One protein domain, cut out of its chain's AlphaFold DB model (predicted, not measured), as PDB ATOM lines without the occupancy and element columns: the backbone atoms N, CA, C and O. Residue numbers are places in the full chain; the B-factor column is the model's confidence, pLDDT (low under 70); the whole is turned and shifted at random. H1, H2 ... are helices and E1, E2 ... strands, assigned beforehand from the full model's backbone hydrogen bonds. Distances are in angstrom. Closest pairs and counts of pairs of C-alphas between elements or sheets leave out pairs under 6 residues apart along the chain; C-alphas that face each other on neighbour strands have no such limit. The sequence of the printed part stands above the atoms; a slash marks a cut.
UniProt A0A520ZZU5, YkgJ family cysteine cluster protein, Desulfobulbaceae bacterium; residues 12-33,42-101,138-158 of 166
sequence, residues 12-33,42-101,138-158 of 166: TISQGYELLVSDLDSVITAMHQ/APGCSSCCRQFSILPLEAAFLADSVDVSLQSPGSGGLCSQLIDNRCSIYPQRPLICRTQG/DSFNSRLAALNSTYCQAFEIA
ATOM      1  N   THR A  12     -21.980  33.345  21.054       95.06
ATOM      2  CA  THR A  12     -21.511  33.645  19.690       95.06
ATOM      3  C   THR A  12     -20.232  32.886  19.344       95.06
ATOM      4  O   THR A  12     -20.113  32.340  18.249       95.06
ATOM      5  N   ILE A  13     -19.291  32.818  20.287       96.88
ATOM      6  CA  ILE A  13     -18.056  32.044  20.149       96.88
ATOM      7  C   ILE A  13     -18.391  30.556  20.165       96.88
ATOM      8  O   ILE A  13     -17.834  29.802  19.367       96.88
ATOM      9  N   SER A  14     -19.332  30.144  21.024       96.00
ATOM     10  CA  SER A  14     -19.664  28.734  21.155       96.00
ATOM     11  C   SER A  14     -20.245  28.167  19.855       96.00
ATOM     12  O   SER A  14     -19.768  27.158  19.345       96.00
ATOM     13  N   GLN A  15     -21.176  28.894  19.237       97.25
ATOM     14  CA  GLN A  15     -21.735  28.557  17.927       97.25
ATOM     15  C   GLN A  15     -20.663  28.508  16.830       97.25
ATOM     16  O   GLN A  15     -20.689  27.628  15.973       97.25
ATOM     17  N   GLY A  16     -19.698  29.435  16.854       98.06
ATOM     18  CA  GLY A  16     -18.581  29.434  15.907       98.06
ATOM     19  C   GLY A  16     -17.692  28.194  16.037       98.06
ATOM     20  O   GLY A  16     -17.289  27.616  15.025       98.06
ATOM     21  N   TYR A  17     -17.419  27.759  17.269       98.00
ATOM     22  CA  TYR A  17     -16.649  26.544  17.534       98.00
ATOM     23  C   TYR A  17     -17.423  25.274  17.165       98.00
ATOM     24  O   TYR A  17     -16.865  24.391  16.523       98.00
ATOM     25  N   GLU A  18     -18.713  25.194  17.488       97.12
ATOM     26  CA  GLU A  18     -19.573  24.067  17.099       97.12
ATOM     27  C   GLU A  18     -19.632  23.898  15.574       97.12
ATOM     28  O   GLU A  18     -19.503  22.781  15.071       97.12
ATOM     29  N   LEU A  19     -19.747  25.001  14.823       98.25
ATOM     30  CA  LEU A  19     -19.676  24.981  13.357       98.25
ATOM     31  C   LEU A  19     -18.306  24.504  12.858       98.25
ATOM     32  O   LEU A  19     -18.236  23.689  11.943       98.25
ATOM     33  N   LEU A  20     -17.213  24.969  13.472       98.44
ATOM     34  CA  LEU A  20     -15.863  24.508  13.144       98.44
ATOM     35  C   LEU A  20     -15.697  22.998  13.367       98.44
ATOM     36  O   LEU A  20     -15.152  22.307  12.505       98.44
ATOM     37  N   VAL A  21     -16.177  22.487  14.502       97.94
ATOM     38  CA  VAL A  21     -16.154  21.055  14.820       97.94
ATOM     39  C   VAL A  21     -16.997  20.269  13.817       97.94
ATOM     40  O   VAL A  21     -16.526  19.261  13.298       97.94
ATOM     41  N   SER A  22     -18.201  20.747  13.495       97.94
ATOM     42  CA  SER A  22     -19.092  20.111  12.516       97.94
ATOM     43  C   SER A  22     -18.474  20.043  11.114       97.94
ATOM     44  O   SER A  22     -18.599  19.023  10.429       97.94
ATOM     45  N   ASP A  23     -17.797  21.105  10.677       98.31
ATOM     46  CA  ASP A  23     -17.101  21.129   9.388       98.31
ATOM     47  C   ASP A  23     -15.956  20.111   9.364       98.31
ATOM     48  O   ASP A  23     -15.816  19.353   8.403       98.31
ATOM     49  N   LEU A  24     -15.154  20.064  10.436       98.00
ATOM     50  CA  LEU A  24     -14.057  19.107  10.548       98.00
ATOM     51  C   LEU A  24     -14.585  17.669  10.562       98.00
ATOM     52  O   LEU A  24     -14.100  16.838   9.802       98.00
ATOM     53  N   ASP A  25     -15.604  17.377  11.371       96.94
ATOM     54  CA  ASP A  25     -16.217  16.049  11.448       96.94
ATOM     55  C   ASP A  25     -16.782  15.593  10.094       96.94
ATOM     56  O   ASP A  25     -16.701  14.410   9.753       96.94
ATOM     57  N   SER A  26     -17.304  16.522   9.287       97.69
ATOM     58  CA  SER A  26     -17.777  16.223   7.930       97.69
ATOM     59  C   SER A  26     -16.627  15.799   7.009       97.69
ATOM     60  O   SER A  26     -16.748  14.805   6.291       97.69
ATOM     61  N   VAL A  27     -15.486  16.498   7.072       97.19
ATOM     62  CA  VAL A  27     -14.275  16.126   6.322       97.19
ATOM     63  C   VAL A  27     -13.731  14.783   6.802       97.19
ATOM     64  O   VAL A  27     -13.479  13.903   5.984       97.19
ATOM     65  N   ILE A  28     -13.622  14.583   8.118       95.56
ATOM     66  CA  ILE A  28     -13.166  13.321   8.716       95.56
ATOM     67  C   ILE A  28     -14.054  12.160   8.264       95.56
ATOM     68  O   ILE A  28     -13.547  11.110   7.879       95.56
ATOM     69  N   THR A  29     -15.374  12.349   8.261       95.75
ATOM     70  CA  THR A  29     -16.325  11.322   7.813       95.75
ATOM     71  C   THR A  29     -16.105  10.963   6.346       95.75
ATOM     72  O   THR A  29     -16.045   9.780   6.010       95.75
ATOM     73  N   ALA A  30     -15.935  11.961   5.474       96.19
ATOM     74  CA  ALA A  30     -15.646  11.725   4.062       96.19
ATOM     75  C   ALA A  30     -14.310  10.987   3.865       96.19
ATOM     76  O   ALA A  30     -14.232  10.054   3.067       96.19
ATOM     77  N   MET A  31     -13.277  11.345   4.632       95.69
ATOM     78  CA  MET A  31     -11.981  10.665   4.596       95.69
ATOM     79  C   MET A  31     -12.063   9.226   5.106       95.69
ATOM     80  O   MET A  31     -11.494   8.335   4.488       95.69
ATOM     81  N   HIS A  32     -12.804   8.972   6.189       93.75
ATOM     82  CA  HIS A  32     -13.048   7.618   6.695       93.75
ATOM     83  C   HIS A  32     -13.735   6.736   5.652       93.75
ATOM     84  O   HIS A  32     -13.412   5.561   5.547       93.75
ATOM     85  N   GLN A  33     -14.667   7.293   4.874       95.12
ATOM     86  CA  GLN A  33     -15.320   6.565   3.784       95.12
ATOM     87  C   GLN A  33     -14.362   6.310   2.615       95.12
ATOM     88  O   GLN A  33     -14.326   5.205   2.080       95.12
ATOM     89  N   ALA A  42     -11.594   3.747  15.601       87.31
ATOM     90  CA  ALA A  42     -12.943   3.774  16.157       87.31
ATOM     91  C   ALA A  42     -12.890   3.944  17.693       87.31
ATOM     92  O   ALA A  42     -11.816   3.775  18.285       87.31
ATOM     93  N   PRO A  43     -14.019   4.238  18.373       85.94
ATOM     94  CA  PRO A  43     -14.071   4.230  19.835       85.94
ATOM     95  C   PRO A  43     -13.559   2.899  20.410       85.94
ATOM     96  O   PRO A  43     -14.171   1.852  20.195       85.94
ATOM     97  N   GLY A  44     -12.463   2.944  21.172       85.62
ATOM     98  CA  GLY A  44     -11.750   1.755  21.662       85.62
ATOM     99  C   GLY A  44     -10.321   1.623  21.120       85.62
ATOM    100  O   GLY A  44      -9.526   0.879  21.686       85.62
ATOM    101  N   CYS A  45      -9.966   2.363  20.064       89.62
ATOM    102  CA  CYS A  45      -8.576   2.543  19.648       89.62
ATOM    103  C   CYS A  45      -7.917   3.631  20.513       89.62
ATOM    104  O   CYS A  45      -8.389   4.768  20.552       89.62
ATOM    105  N   SER A  46      -6.831   3.282  21.209       90.12
ATOM    106  CA  SER A  46      -6.165   4.139  22.203       90.12
ATOM    107  C   SER A  46      -4.691   4.429  21.903       90.12
ATOM    108  O   SER A  46      -4.042   5.142  22.665       90.12
ATOM    109  N   SER A  47      -4.156   3.951  20.775       86.88
ATOM    110  CA  SER A  47      -2.726   4.061  20.432       86.88
ATOM    111  C   SER A  47      -2.214   5.500  20.305       86.88
ATOM    112  O   SER A  47      -1.041   5.771  20.550       86.88
ATOM    113  N   CYS A  48      -3.090   6.434  19.934       87.19
ATOM    114  CA  CYS A  48      -2.788   7.862  19.837       87.19
ATOM    115  C   CYS A  48      -3.181   8.656  21.094       87.19
ATOM    116  O   CYS A  48      -2.952   9.864  21.141       87.19
ATOM    117  N   CYS A  49      -3.777   8.011  22.102       88.69
ATOM    118  CA  CYS A  49      -4.358   8.672  23.268       88.69
ATOM    119  C   CYS A  49      -3.286   8.978  24.324       88.69
ATOM    120  O   CYS A  49      -3.145   8.303  25.344       88.69
ATOM    121  N   ARG A  50      -2.510  10.021  24.042       88.75
ATOM    122  CA  ARG A  50      -1.420  10.534  24.876       88.75
ATOM    123  C   ARG A  50      -1.738  11.928  25.398       88.75
ATOM    124  O   ARG A  50      -2.731  12.535  25.002       88.75
ATOM    125  N   GLN A  51      -0.879  12.429  26.273       86.50
ATOM    126  CA  GLN A  51      -0.975  13.795  26.760       86.50
ATOM    127  C   GLN A  51      -0.781  14.795  25.609       86.50
ATOM    128  O   GLN A  51       0.269  14.840  24.967       86.50
ATOM    129  N   PHE A  52      -1.815  15.590  25.356       88.62
ATOM    130  CA  PHE A  52      -1.777  16.731  24.448       88.62
ATOM    131  C   PHE A  52      -2.051  18.003  25.236       88.62
ATOM    132  O   PHE A  52      -2.505  17.953  26.374       88.62
ATOM    133  N   SER A  53      -1.816  19.148  24.616       91.31
ATOM    134  CA  SER A  53      -2.286  20.424  25.135       91.31
ATOM    135  C   SER A  53      -3.254  21.057  24.150       91.31
ATOM    136  O   SER A  53      -3.051  20.953  22.940       91.31
ATOM    137  N   ILE A  54      -4.265  21.738  24.668       94.25
ATOM    138  CA  ILE A  54      -5.330  22.384  23.905       94.25
ATOM    139  C   ILE A  54      -5.377  23.880  24.199       94.25
ATOM    140  O   ILE A  54      -4.700  24.378  25.104       94.25
ATOM    141  N   LEU A  55      -6.159  24.608  23.408       96.19
ATOM    142  CA  LEU A  55      -6.347  26.040  23.603       96.19
ATOM    143  C   LEU A  55      -7.302  26.341  24.771       96.19
ATOM    144  O   LEU A  55      -8.179  25.521  25.061       96.19
ATOM    145  N   PRO A  56      -7.192  27.528  25.404       95.69
ATOM    146  CA  PRO A  56      -8.112  27.972  26.446       95.69
ATOM    147  C   PRO A  56      -9.589  27.847  26.069       95.69
ATOM    148  O   PRO A  56     -10.385  27.413  26.897       95.69
ATOM    149  N   LEU A  57      -9.952  28.164  24.822       96.38
ATOM    150  CA  LEU A  57     -11.325  28.002  24.346       96.38
ATOM    151  C   LEU A  57     -11.818  26.548  24.436       96.38
ATOM    152  O   LEU A  57     -12.893  26.296  24.974       96.38
ATOM    153  N   GLU A  58     -11.043  25.588  23.928       96.00
ATOM    154  CA  GLU A  58     -11.438  24.171  23.940       96.00
ATOM    155  C   GLU A  58     -11.509  23.626  25.370       96.00
ATOM    156  O   GLU A  58     -12.414  22.868  25.709       96.00
ATOM    157  N   ALA A  59     -10.588  24.054  26.238       93.88
ATOM    158  CA  ALA A  59     -10.610  23.698  27.652       93.88
ATOM    159  C   ALA A  59     -11.849  24.254  28.375       93.88
ATOM    160  O   ALA A  59     -12.448  23.545  29.181       93.88
ATOM    161  N   ALA A  60     -12.260  25.489  28.069       93.19
ATOM    162  CA  ALA A  60     -13.471  26.092  28.624       93.19
ATOM    163  C   ALA A  60     -14.730  25.337  28.172       93.19
ATOM    164  O   ALA A  60     -15.620  25.068  28.972       93.19
ATOM    165  N   PHE A  61     -14.762  24.918  26.905       92.12
ATOM    166  CA  PHE A  61     -15.818  24.068  26.362       92.12
ATOM    167  C   PHE A  61     -15.923  22.709  27.053       92.12
ATOM    168  O   PHE A  61     -17.025  22.231  27.328       92.12
ATOM    169  N   LEU A  62     -14.786  22.072  27.339       90.69
ATOM    170  CA  LEU A  62     -14.773  20.816  28.083       90.69
ATOM    171  C   LEU A  62     -15.271  21.019  29.514       90.69
ATOM    172  O   LEU A  62     -16.117  20.256  29.959       90.69
ATOM    173  N   ALA A  63     -14.808  22.066  30.197       87.31
ATOM    174  CA  ALA A  63     -15.219  22.360  31.568       87.31
ATOM    175  C   ALA A  63     -16.730  22.634  31.710       87.31
ATOM    176  O   ALA A  63     -17.301  22.328  32.752       87.31
ATOM    177  N   ASP A  64     -17.374  23.195  30.681       80.94
ATOM    178  CA  ASP A  64     -18.818  23.474  30.680       80.94
ATOM    179  C   ASP A  64     -19.667  22.243  30.309       80.94
ATOM    180  O   ASP A  64     -20.777  22.060  30.807       80.94
ATOM    181  N   SER A  65     -19.151  21.372  29.434       75.50
ATOM    182  CA  SER A  65     -19.930  20.266  28.858       75.50
ATOM    183  C   SER A  65     -19.856  18.955  29.641       75.50
ATOM    184  O   SER A  65     -20.749  18.115  29.508       75.50
ATOM    185  N   VAL A  66     -18.805  18.752  30.436       75.75
ATOM    186  CA  VAL A  66     -18.521  17.494  31.136       75.75
ATOM    187  C   VAL A  66     -17.724  17.760  32.419       75.75
ATOM    188  O   VAL A  66     -16.917  18.682  32.480       75.75
ATOM    189  N   ASP A  67     -17.913  16.929  33.447       71.19
ATOM    190  CA  ASP A  67     -17.114  16.993  34.681       71.19
ATOM    191  C   ASP A  67     -15.713  16.408  34.430       71.19
ATOM    192  O   ASP A  67     -15.437  15.231  34.676       71.19
ATOM    193  N   VAL A  68     -14.848  17.215  33.808       68.81
ATOM    194  CA  VAL A  68     -13.509  16.813  33.371       68.81
ATOM    195  C   VAL A  68     -12.443  17.452  34.240       68.81
ATOM    196  O   VAL A  68     -12.252  18.667  34.255       68.81
ATOM    197  N   SER A  69     -11.641  16.602  34.878       70.81
ATOM    198  CA  SER A  69     -10.380  17.028  35.479       70.81
ATOM    199  C   SER A  69      -9.307  17.165  34.395       70.81
ATOM    200  O   SER A  69      -8.728  16.178  33.940       70.81
ATOM    201  N   LEU A  70      -9.047  18.402  33.967       68.31
ATOM    202  CA  LEU A  70      -8.035  18.731  32.951       68.31
ATOM    203  C   LEU A  70      -6.596  18.763  33.504       68.31
ATOM    204  O   LEU A  70      -5.660  18.919  32.734       68.31
ATOM    205  N   GLN A  71      -6.407  18.658  34.824       58.84
ATOM    206  CA  GLN A  71      -5.142  19.016  35.491       58.84
ATOM    207  C   GLN A  71      -4.310  17.830  35.996       58.84
ATOM    208  O   GLN A  71      -3.291  18.042  36.655       58.84
ATOM    209  N   SER A  72      -4.759  16.594  35.774       61.22
ATOM    210  CA  SER A  72      -4.056  15.406  36.266       61.22
ATOM    211  C   SER A  72      -3.535  14.584  35.095       61.22
ATOM    212  O   SER A  72      -4.366  14.026  34.378       61.22
ATOM    213  N   PRO A  73      -2.207  14.449  34.913       59.41
ATOM    214  CA  PRO A  73      -1.674  13.624  33.843       59.41
ATOM    215  C   PRO A  73      -2.126  12.182  34.052       59.41
ATOM    216  O   PRO A  73      -2.141  11.675  35.180       59.41
ATOM    217  N   GLY A  74      -2.504  11.512  32.964       62.12
ATOM    218  CA  GLY A  74      -2.769  10.082  33.020       62.12
ATOM    219  C   GLY A  74      -1.507   9.320  33.433       62.12
ATOM    220  O   GLY A  74      -0.372   9.769  33.243       62.12
ATOM    221  N   SER A  75      -1.685   8.135  34.014       68.06
ATOM    222  CA  SER A  75      -0.553   7.286  34.387       68.06
ATOM    223  C   SER A  75       0.252   6.882  33.147       68.06
ATOM    224  O   SER A  75      -0.316   6.387  32.175       68.06
ATOM    225  N   GLY A  76       1.578   7.048  33.189       75.00
ATOM    226  CA  GLY A  76       2.476   6.536  32.148       75.00
ATOM    227  C   GLY A  76       2.456   7.303  30.818       75.00
ATOM    228  O   GLY A  76       2.767   6.712  29.791       75.00
ATOM    229  N   GLY A  77       2.095   8.594  30.816       79.00
ATOM    230  CA  GLY A  77       2.106   9.447  29.611       79.00
ATOM    231  C   GLY A  77       0.858   9.328  28.724       79.00
ATOM    232  O   GLY A  77       0.796   9.913  27.639       79.00
ATOM    233  N   LEU A  78      -0.142   8.578  29.187       86.44
ATOM    234  CA  LEU A  78      -1.448   8.462  28.549       86.44
ATOM    235  C   LEU A  78      -2.327   9.673  28.875       86.44
ATOM    236  O   LEU A  78      -2.128  10.362  29.876       86.44
ATOM    237  N   CYS A  79      -3.322   9.920  28.027       88.62
ATOM    238  CA  CYS A  79      -4.331  10.940  28.297       88.62
ATOM    239  C   CYS A  79      -5.134  10.585  29.557       88.62
ATOM    240  O   CYS A  79      -5.543   9.438  29.738       88.62
ATOM    241  N   SER A  80      -5.423  11.577  30.398       86.56
ATOM    242  CA  SER A  80      -6.230  11.402  31.617       86.56
ATOM    243  C   SER A  80      -7.677  10.997  31.341       86.56
ATOM    244  O   SER A  80      -8.351  10.448  32.207       86.56
ATOM    245  N   GLN A  81      -8.144  11.241  30.116       89.25
ATOM    246  CA  GLN A  81      -9.483  10.889  29.654       89.25
ATOM    247  C   GLN A  81      -9.572   9.455  29.115       89.25
ATOM    248  O   GLN A  81     -10.634   9.045  28.650       89.25
ATOM    249  N   LEU A  82      -8.476   8.690  29.122       90.00
ATOM    250  CA  LEU A  82      -8.467   7.298  28.684       90.00
ATOM    251  C   LEU A  82      -8.824   6.364  29.849       90.00
ATOM    252  O   LEU A  82      -8.000   6.112  30.723       90.00
ATOM    253  N   ILE A  83     -10.032   5.805  29.824       88.94
ATOM    254  CA  ILE A  83     -10.544   4.864  30.828       88.94
ATOM    255  C   ILE A  83     -10.902   3.563  30.110       88.94
ATOM    256  O   ILE A  83     -11.696   3.575  29.171       88.94
ATOM    257  N   ASP A  84     -10.289   2.445  30.502       89.25
ATOM    258  CA  ASP A  84     -10.523   1.123  29.898       89.25
ATOM    259  C   ASP A  84     -10.447   1.127  28.353       89.25
ATOM    260  O   ASP A  84     -11.307   0.591  27.653       89.25
ATOM    261  N   ASN A  85      -9.405   1.770  27.806       89.38
ATOM    262  CA  ASN A  85      -9.182   1.983  26.364       89.38
ATOM    263  C   ASN A  85     -10.252   2.823  25.641       89.38
ATOM    264  O   ASN A  85     -10.284   2.873  24.411       89.38
ATOM    265  N   ARG A  86     -11.111   3.526  26.378       91.12
ATOM    266  CA  ARG A  86     -12.137   4.409  25.827       91.12
ATOM    267  C   ARG A  86     -11.940   5.832  26.321       91.12
ATOM    268  O   ARG A  86     -11.627   6.071  27.480       91.12
ATOM    269  N   CYS A  87     -12.117   6.791  25.420       91.12
ATOM    270  CA  CYS A  87     -12.083   8.202  25.783       91.12
ATOM    271  C   CYS A  87     -13.405   8.579  26.468       91.12
ATOM    272  O   CYS A  87     -14.465   8.436  25.855       91.12
ATOM    273  N   SER A  88     -13.348   9.074  27.705       90.75
ATOM    274  CA  SER A  88     -14.513   9.545  28.472       90.75
ATOM    275  C   SER A  88     -15.239  10.715  27.797       90.75
ATOM    276  O   SER A  88     -16.452  10.839  27.926       90.75
ATOM    277  N   ILE A  89     -14.509  11.529  27.028       91.25
ATOM    278  CA  ILE A  89     -15.006  12.717  26.317       91.25
ATOM    279  C   ILE A  89     -15.069  12.517  24.799       91.25
ATOM    280  O   ILE A  89     -14.921  13.468  24.037       91.25
ATOM    281  N   TYR A  90     -15.224  11.275  24.323       90.75
ATOM    282  CA  TYR A  90     -15.122  10.960  22.890       90.75
ATOM    283  C   TYR A  90     -15.965  11.880  21.972       90.75
ATOM    284  O   TYR A  90     -15.434  12.317  20.942       90.75
ATOM    285  N   PRO A  91     -17.229  12.220  22.310       90.56
ATOM    286  CA  PRO A  91     -18.034  13.151  21.512       90.56
ATOM    287  C   PRO A  91     -17.570  14.613  21.595       90.56
ATOM    288  O   PRO A  91     -17.757  15.357  20.637       90.56
ATOM    289  N   GLN A  92     -16.949  15.019  22.705       92.69
ATOM    290  CA  GLN A  92     -16.467  16.382  22.974       92.69
ATOM    291  C   GLN A  92     -14.974  16.560  22.661       92.69
ATOM    292  O   GLN A  92     -14.380  17.562  23.045       92.69
ATOM    293  N   ARG A  93     -14.343  15.599  21.973       93.12
ATOM    294  CA  ARG A  93     -12.904  15.643  21.685       93.12
ATOM    295  C   ARG A  93     -12.489  16.993  21.074       93.12
ATOM    296  O   ARG A  93     -13.126  17.427  20.111       93.12
ATOM    297  N   PRO A  94     -11.404  17.611  21.569       95.00
ATOM    298  CA  PRO A  94     -10.776  18.768  20.932       95.00
ATOM    299  C   PRO A  94     -10.323  18.462  19.502       95.00
ATOM    300  O   PRO A  94     -10.125  17.291  19.156       95.00
ATOM    301  N   LEU A  95     -10.083  19.495  18.690       96.44
ATOM    302  CA  LEU A  95      -9.693  19.346  17.281       96.44
ATOM    303  C   LEU A  95      -8.484  18.416  17.124       96.44
ATOM    304  O   LEU A  95      -8.554  17.449  16.369       96.44
ATOM    305  N   ILE A  96      -7.422  18.620  17.913       93.69
ATOM    306  CA  ILE A  96      -6.214  17.778  17.861       93.69
ATOM    307  C   ILE A  96      -6.503  16.290  18.106       93.69
ATOM    308  O   ILE A  96      -5.833  15.433  17.537       93.69
ATOM    309  N   CYS A  97      -7.501  15.966  18.934       93.44
ATOM    310  CA  CYS A  97      -7.882  14.589  19.249       93.44
ATOM    311  C   CYS A  97      -8.775  13.962  18.170       93.44
ATOM    312  O   CYS A  97      -8.820  12.737  18.055       93.44
ATOM    313  N   ARG A  98      -9.504  14.780  17.399       93.94
ATOM    314  CA  ARG A  98     -10.345  14.327  16.280       93.94
ATOM    315  C   ARG A  98      -9.513  13.934  15.069       93.94
ATOM    316  O   ARG A  98      -9.873  12.991  14.378       93.94
ATOM    317  N   THR A  99      -8.399  14.623  14.850       94.06
ATOM    318  CA  THR A  99      -7.522  14.406  13.692       94.06
ATOM    319  C   THR A  99      -6.590  13.206  13.859       94.06
ATOM    320  O   THR A  99      -6.046  12.710  12.875       94.06
ATOM    321  N   GLN A 100      -6.408  12.700  15.088       91.25
ATOM    322  CA  GLN A 100      -5.564  11.529  15.327       91.25
ATOM    323  C   GLN A 100      -6.097  10.294  14.596       91.25
ATOM    324  O   GLN A 100      -7.279   9.963  14.684       91.25
ATOM    325  N   GLY A 101      -5.194   9.569  13.936       90.25
ATOM    326  CA  GLY A 101      -5.534   8.389  13.136       90.25
ATOM    327  C   GLY A 101      -5.569   8.665  11.634       90.25
ATOM    328  O   GLY A 101      -5.331   7.743  10.853       90.25
ATOM    329  N   ASP A 138      -4.509  23.737   8.104       92.94
ATOM    330  CA  ASP A 138      -4.229  25.178   8.189       92.94
ATOM    331  C   ASP A 138      -5.492  26.032   8.317       92.94
ATOM    332  O   ASP A 138      -5.562  26.933   9.157       92.94
ATOM    333  N   SER A 139      -6.532  25.718   7.541       94.38
ATOM    334  CA  SER A 139      -7.806  26.442   7.594       94.38
ATOM    335  C   SER A 139      -8.549  26.211   8.915       94.38
ATOM    336  O   SER A 139      -9.082  27.159   9.499       94.38
ATOM    337  N   PHE A 140      -8.548  24.980   9.433       97.44
ATOM    338  CA  PHE A 140      -9.166  24.625  10.713       97.44
ATOM    339  C   PHE A 140      -8.417  25.251  11.891       97.44
ATOM    340  O   PHE A 140      -9.040  25.858  12.761       97.44
ATOM    341  N   ASN A 141      -7.087  25.172  11.881       96.25
ATOM    342  CA  ASN A 141      -6.214  25.758  12.891       96.25
ATOM    343  C   ASN A 141      -6.340  27.282  12.913       96.25
ATOM    344  O   ASN A 141      -6.454  27.862  13.988       96.25
ATOM    345  N   SER A 142      -6.399  27.933  11.746       97.19
ATOM    346  CA  SER A 142      -6.587  29.388  11.656       97.19
ATOM    347  C   SER A 142      -7.940  29.827  12.219       97.19
ATOM    348  O   SER A 142      -8.019  30.800  12.970       97.19
ATOM    349  N   ARG A 143      -9.016  29.088  11.912       98.12
ATOM    350  CA  ARG A 143     -10.355  29.342  12.472       98.12
ATOM    351  C   ARG A 143     -10.388  29.129  13.985       98.12
ATOM    352  O   ARG A 143     -10.946  29.958  14.701       98.12
ATOM    353  N   LEU A 144      -9.778  28.044  14.467       98.44
ATOM    354  CA  LEU A 144      -9.671  27.752  15.893       98.44
ATOM    355  C   LEU A 144      -8.890  28.852  16.625       98.44
ATOM    356  O   LEU A 144      -9.342  29.331  17.661       98.44
ATOM    357  N   ALA A 145      -7.751  29.275  16.070       98.12
ATOM    358  CA  ALA A 145      -6.927  30.343  16.623       98.12
ATOM    359  C   ALA A 145      -7.712  31.657  16.719       98.12
ATOM    360  O   ALA A 145      -7.740  32.261  17.784       98.12
ATOM    361  N   ALA A 146      -8.436  32.051  15.665       98.31
ATOM    362  CA  ALA A 146      -9.251  33.266  15.677       98.31
ATOM    363  C   ALA A 146     -10.356  33.238  16.754       98.31
ATOM    364  O   ALA A 146     -10.554  34.219  17.479       98.31
ATOM    365  N   LEU A 147     -11.063  32.109  16.895       98.44
ATOM    366  CA  LEU A 147     -12.061  31.927  17.956       98.44
ATOM    367  C   LEU A 147     -11.414  31.978  19.346       98.44
ATOM    368  O   LEU A 147     -11.949  32.622  20.250       98.44
ATOM    369  N   ASN A 148     -10.253  31.340  19.510       98.38
ATOM    370  CA  ASN A 148      -9.514  31.346  20.763       98.38
ATOM    371  C   ASN A 148      -9.043  32.748  21.149       98.38
ATOM    372  O   ASN A 148      -9.270  33.146  22.286       98.38
ATOM    373  N   SER A 149      -8.456  33.515  20.227       98.19
ATOM    374  CA  SER A 149      -8.032  34.894  20.492       98.19
ATOM    375  C   SER A 149      -9.223  35.776  20.873       98.19
ATOM    376  O   SER A 149      -9.134  36.542  21.827       98.19
ATOM    377  N   THR A 150     -10.376  35.611  20.208       98.00
ATOM    378  CA  THR A 150     -11.614  36.341  20.552       98.00
ATOM    379  C   THR A 150     -12.089  36.014  21.974       98.00
ATOM    380  O   THR A 150     -12.429  36.913  22.741       98.00
ATOM    381  N   TYR A 151     -12.094  34.731  22.346       97.81
ATOM    382  CA  TYR A 151     -12.441  34.283  23.697       97.81
ATOM    383  C   TYR A 151     -11.457  34.807  24.746       97.81
ATOM    384  O   TYR A 151     -11.867  35.374  25.756       97.81
ATOM    385  N   CYS A 152     -10.161  34.662  24.486       97.06
ATOM    386  CA  CYS A 152      -9.108  35.073  25.400       97.06
ATOM    387  C   CYS A 152      -9.126  36.589  25.634       97.06
ATOM    388  O   CYS A 152      -9.058  37.029  26.779       97.06
ATOM    389  N   GLN A 153      -9.337  37.383  24.579       96.62
ATOM    390  CA  GLN A 153      -9.474  38.835  24.676       96.62
ATOM    391  C   GLN A 153     -10.677  39.252  25.532       96.62
ATOM    392  O   GLN A 153     -10.566  40.193  26.315       96.62
ATOM    393  N   ALA A 154     -11.813  38.557  25.416       95.75
ATOM    394  CA  ALA A 154     -13.021  38.874  26.177       95.75
ATOM    395  C   ALA A 154     -12.857  38.699  27.699       95.75
ATOM    396  O   ALA A 154     -13.637  39.270  28.462       95.75
ATOM    397  N   PHE A 155     -11.857  37.928  28.138       95.50
ATOM    398  CA  PHE A 155     -11.637  37.578  29.543       95.50
ATOM    399  C   PHE A 155     -10.205  37.822  30.034       95.50
ATOM    400  O   PHE A 155      -9.832  37.309  31.087       95.50
ATOM    401  N   GLU A 156      -9.406  38.588  29.286       95.38
ATOM    402  CA  GLU A 156      -8.019  38.932  29.640       95.38
ATOM    403  C   GLU A 156      -7.121  37.699  29.892       95.38
ATOM    404  O   GLU A 156      -6.243  37.692  30.755       95.38
ATOM    405  N   ILE A 157      -7.339  36.632  29.119       95.00
ATOM    406  CA  ILE A 157      -6.515  35.416  29.112       95.00
ATOM    407  C   ILE A 157      -5.445  35.570  28.017       95.00
ATOM    408  O   ILE A 157      -5.730  36.118  26.957       95.00
ATOM    409  N   ALA A 158      -4.222  35.084  28.241       93.94
ATOM    410  CA  ALA A 158      -3.213  35.016  27.176       93.94
ATOM    411  C   ALA A 158      -3.553  33.883  26.188       93.94
ATOM    412  O   ALA A 158      -3.780  32.741  26.602       93.94
TER     413      ALA A 158
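Overview. This is residues 12 to 33, 42 to 101 and 138 to 158 of the 166 residues of the protein "YkgJ family cysteine cluster protein" of Desulfobulbaceae bacterium (UniProt A0A520ZZU5). Two long helices, H1 and H4, run opposite ways, partly side by side and offset along their length, and the shorter H2 meets H4 with its first end, near Leu 57, and runs away from it about perpendicular to both long helices. Beside these helices lies a loop-rich part, made largely of residues 42 to 51 and 66 to 94, with the short helix H3 near the middle of the whole and the short strand E1 leading into H2. You have 103 printed residues with four named helices and one named strand, in the order H1, E1, H2, H3, H4, and the class is mostly helix. The whole is compact, with a radius of gyration of the C-alphas of 14.1 A and spans of 38 by 35 by 22 A.

Along the chain. Find C-alpha 12 at (-21.511, 33.645, 19.690); from there H1, residues 12 to 33, runs 32.0 A to C-alpha 33 at (-15.320, 6.565, 3.784). After the cut, look for E1 at residues 52 to 54, 6.7 A long, and then H2 at residues 56 to 65, 14.3 A long. Go on to residues 95 to 98 for H3, 5.2 A long. Past the second cut, H4, residues 138 to 154, runs 24.3 A and ends with C-alpha 154 at (-13.021, 38.874, 26.177).

Arrangement. Begin at Ile 13 of H1: its C-alpha is 6.4 A from that of Leu 147, the closest pair of H1 and H4, which touch. Their lines stand at a shallow tilt of 19 degrees, and they run opposite ways. H1 and H2 are close but not clearly touching, with the closest C-alphas, those of Ser 14 and Phe 61, 8.0 A apart. H1 and H3 are also close but not clearly touching; their closest C-alphas, those of Val 21 and Leu 95, are 7.1 A apart. E1 pairs with no named strand and is apart from H4. H2 touches H4, with residues 147 to 152 of H4 alone; the closest C-alphas are those of Leu 57 and Asn 148, 5.2 A apart, and the lines are about perpendicular at 79 degrees. In H1, H2 and H4 every O i to N i+4 pair is within hydrogen-bond range, while H3 is too short for such a pair.

Size, cuts and confidence. The two C-alphas farthest apart are those of Gln 33 and Glu 156, at 42.1 A. Residues 34 to 41 are not printed, and C-alphas 33 and 42 are 12.9 A apart across this cut; residues 102 to 137 are not printed either, with 17.6 A between C-alphas 101 and 138. The link from E1 to H2 is tight, and that from H2 to H3 is long, with 29 residues. Read the B-factor column for the model's confidence: the mean pLDDT of the printed part is 90.5, and it is under 70 at residue 68 and residues 70 to 75.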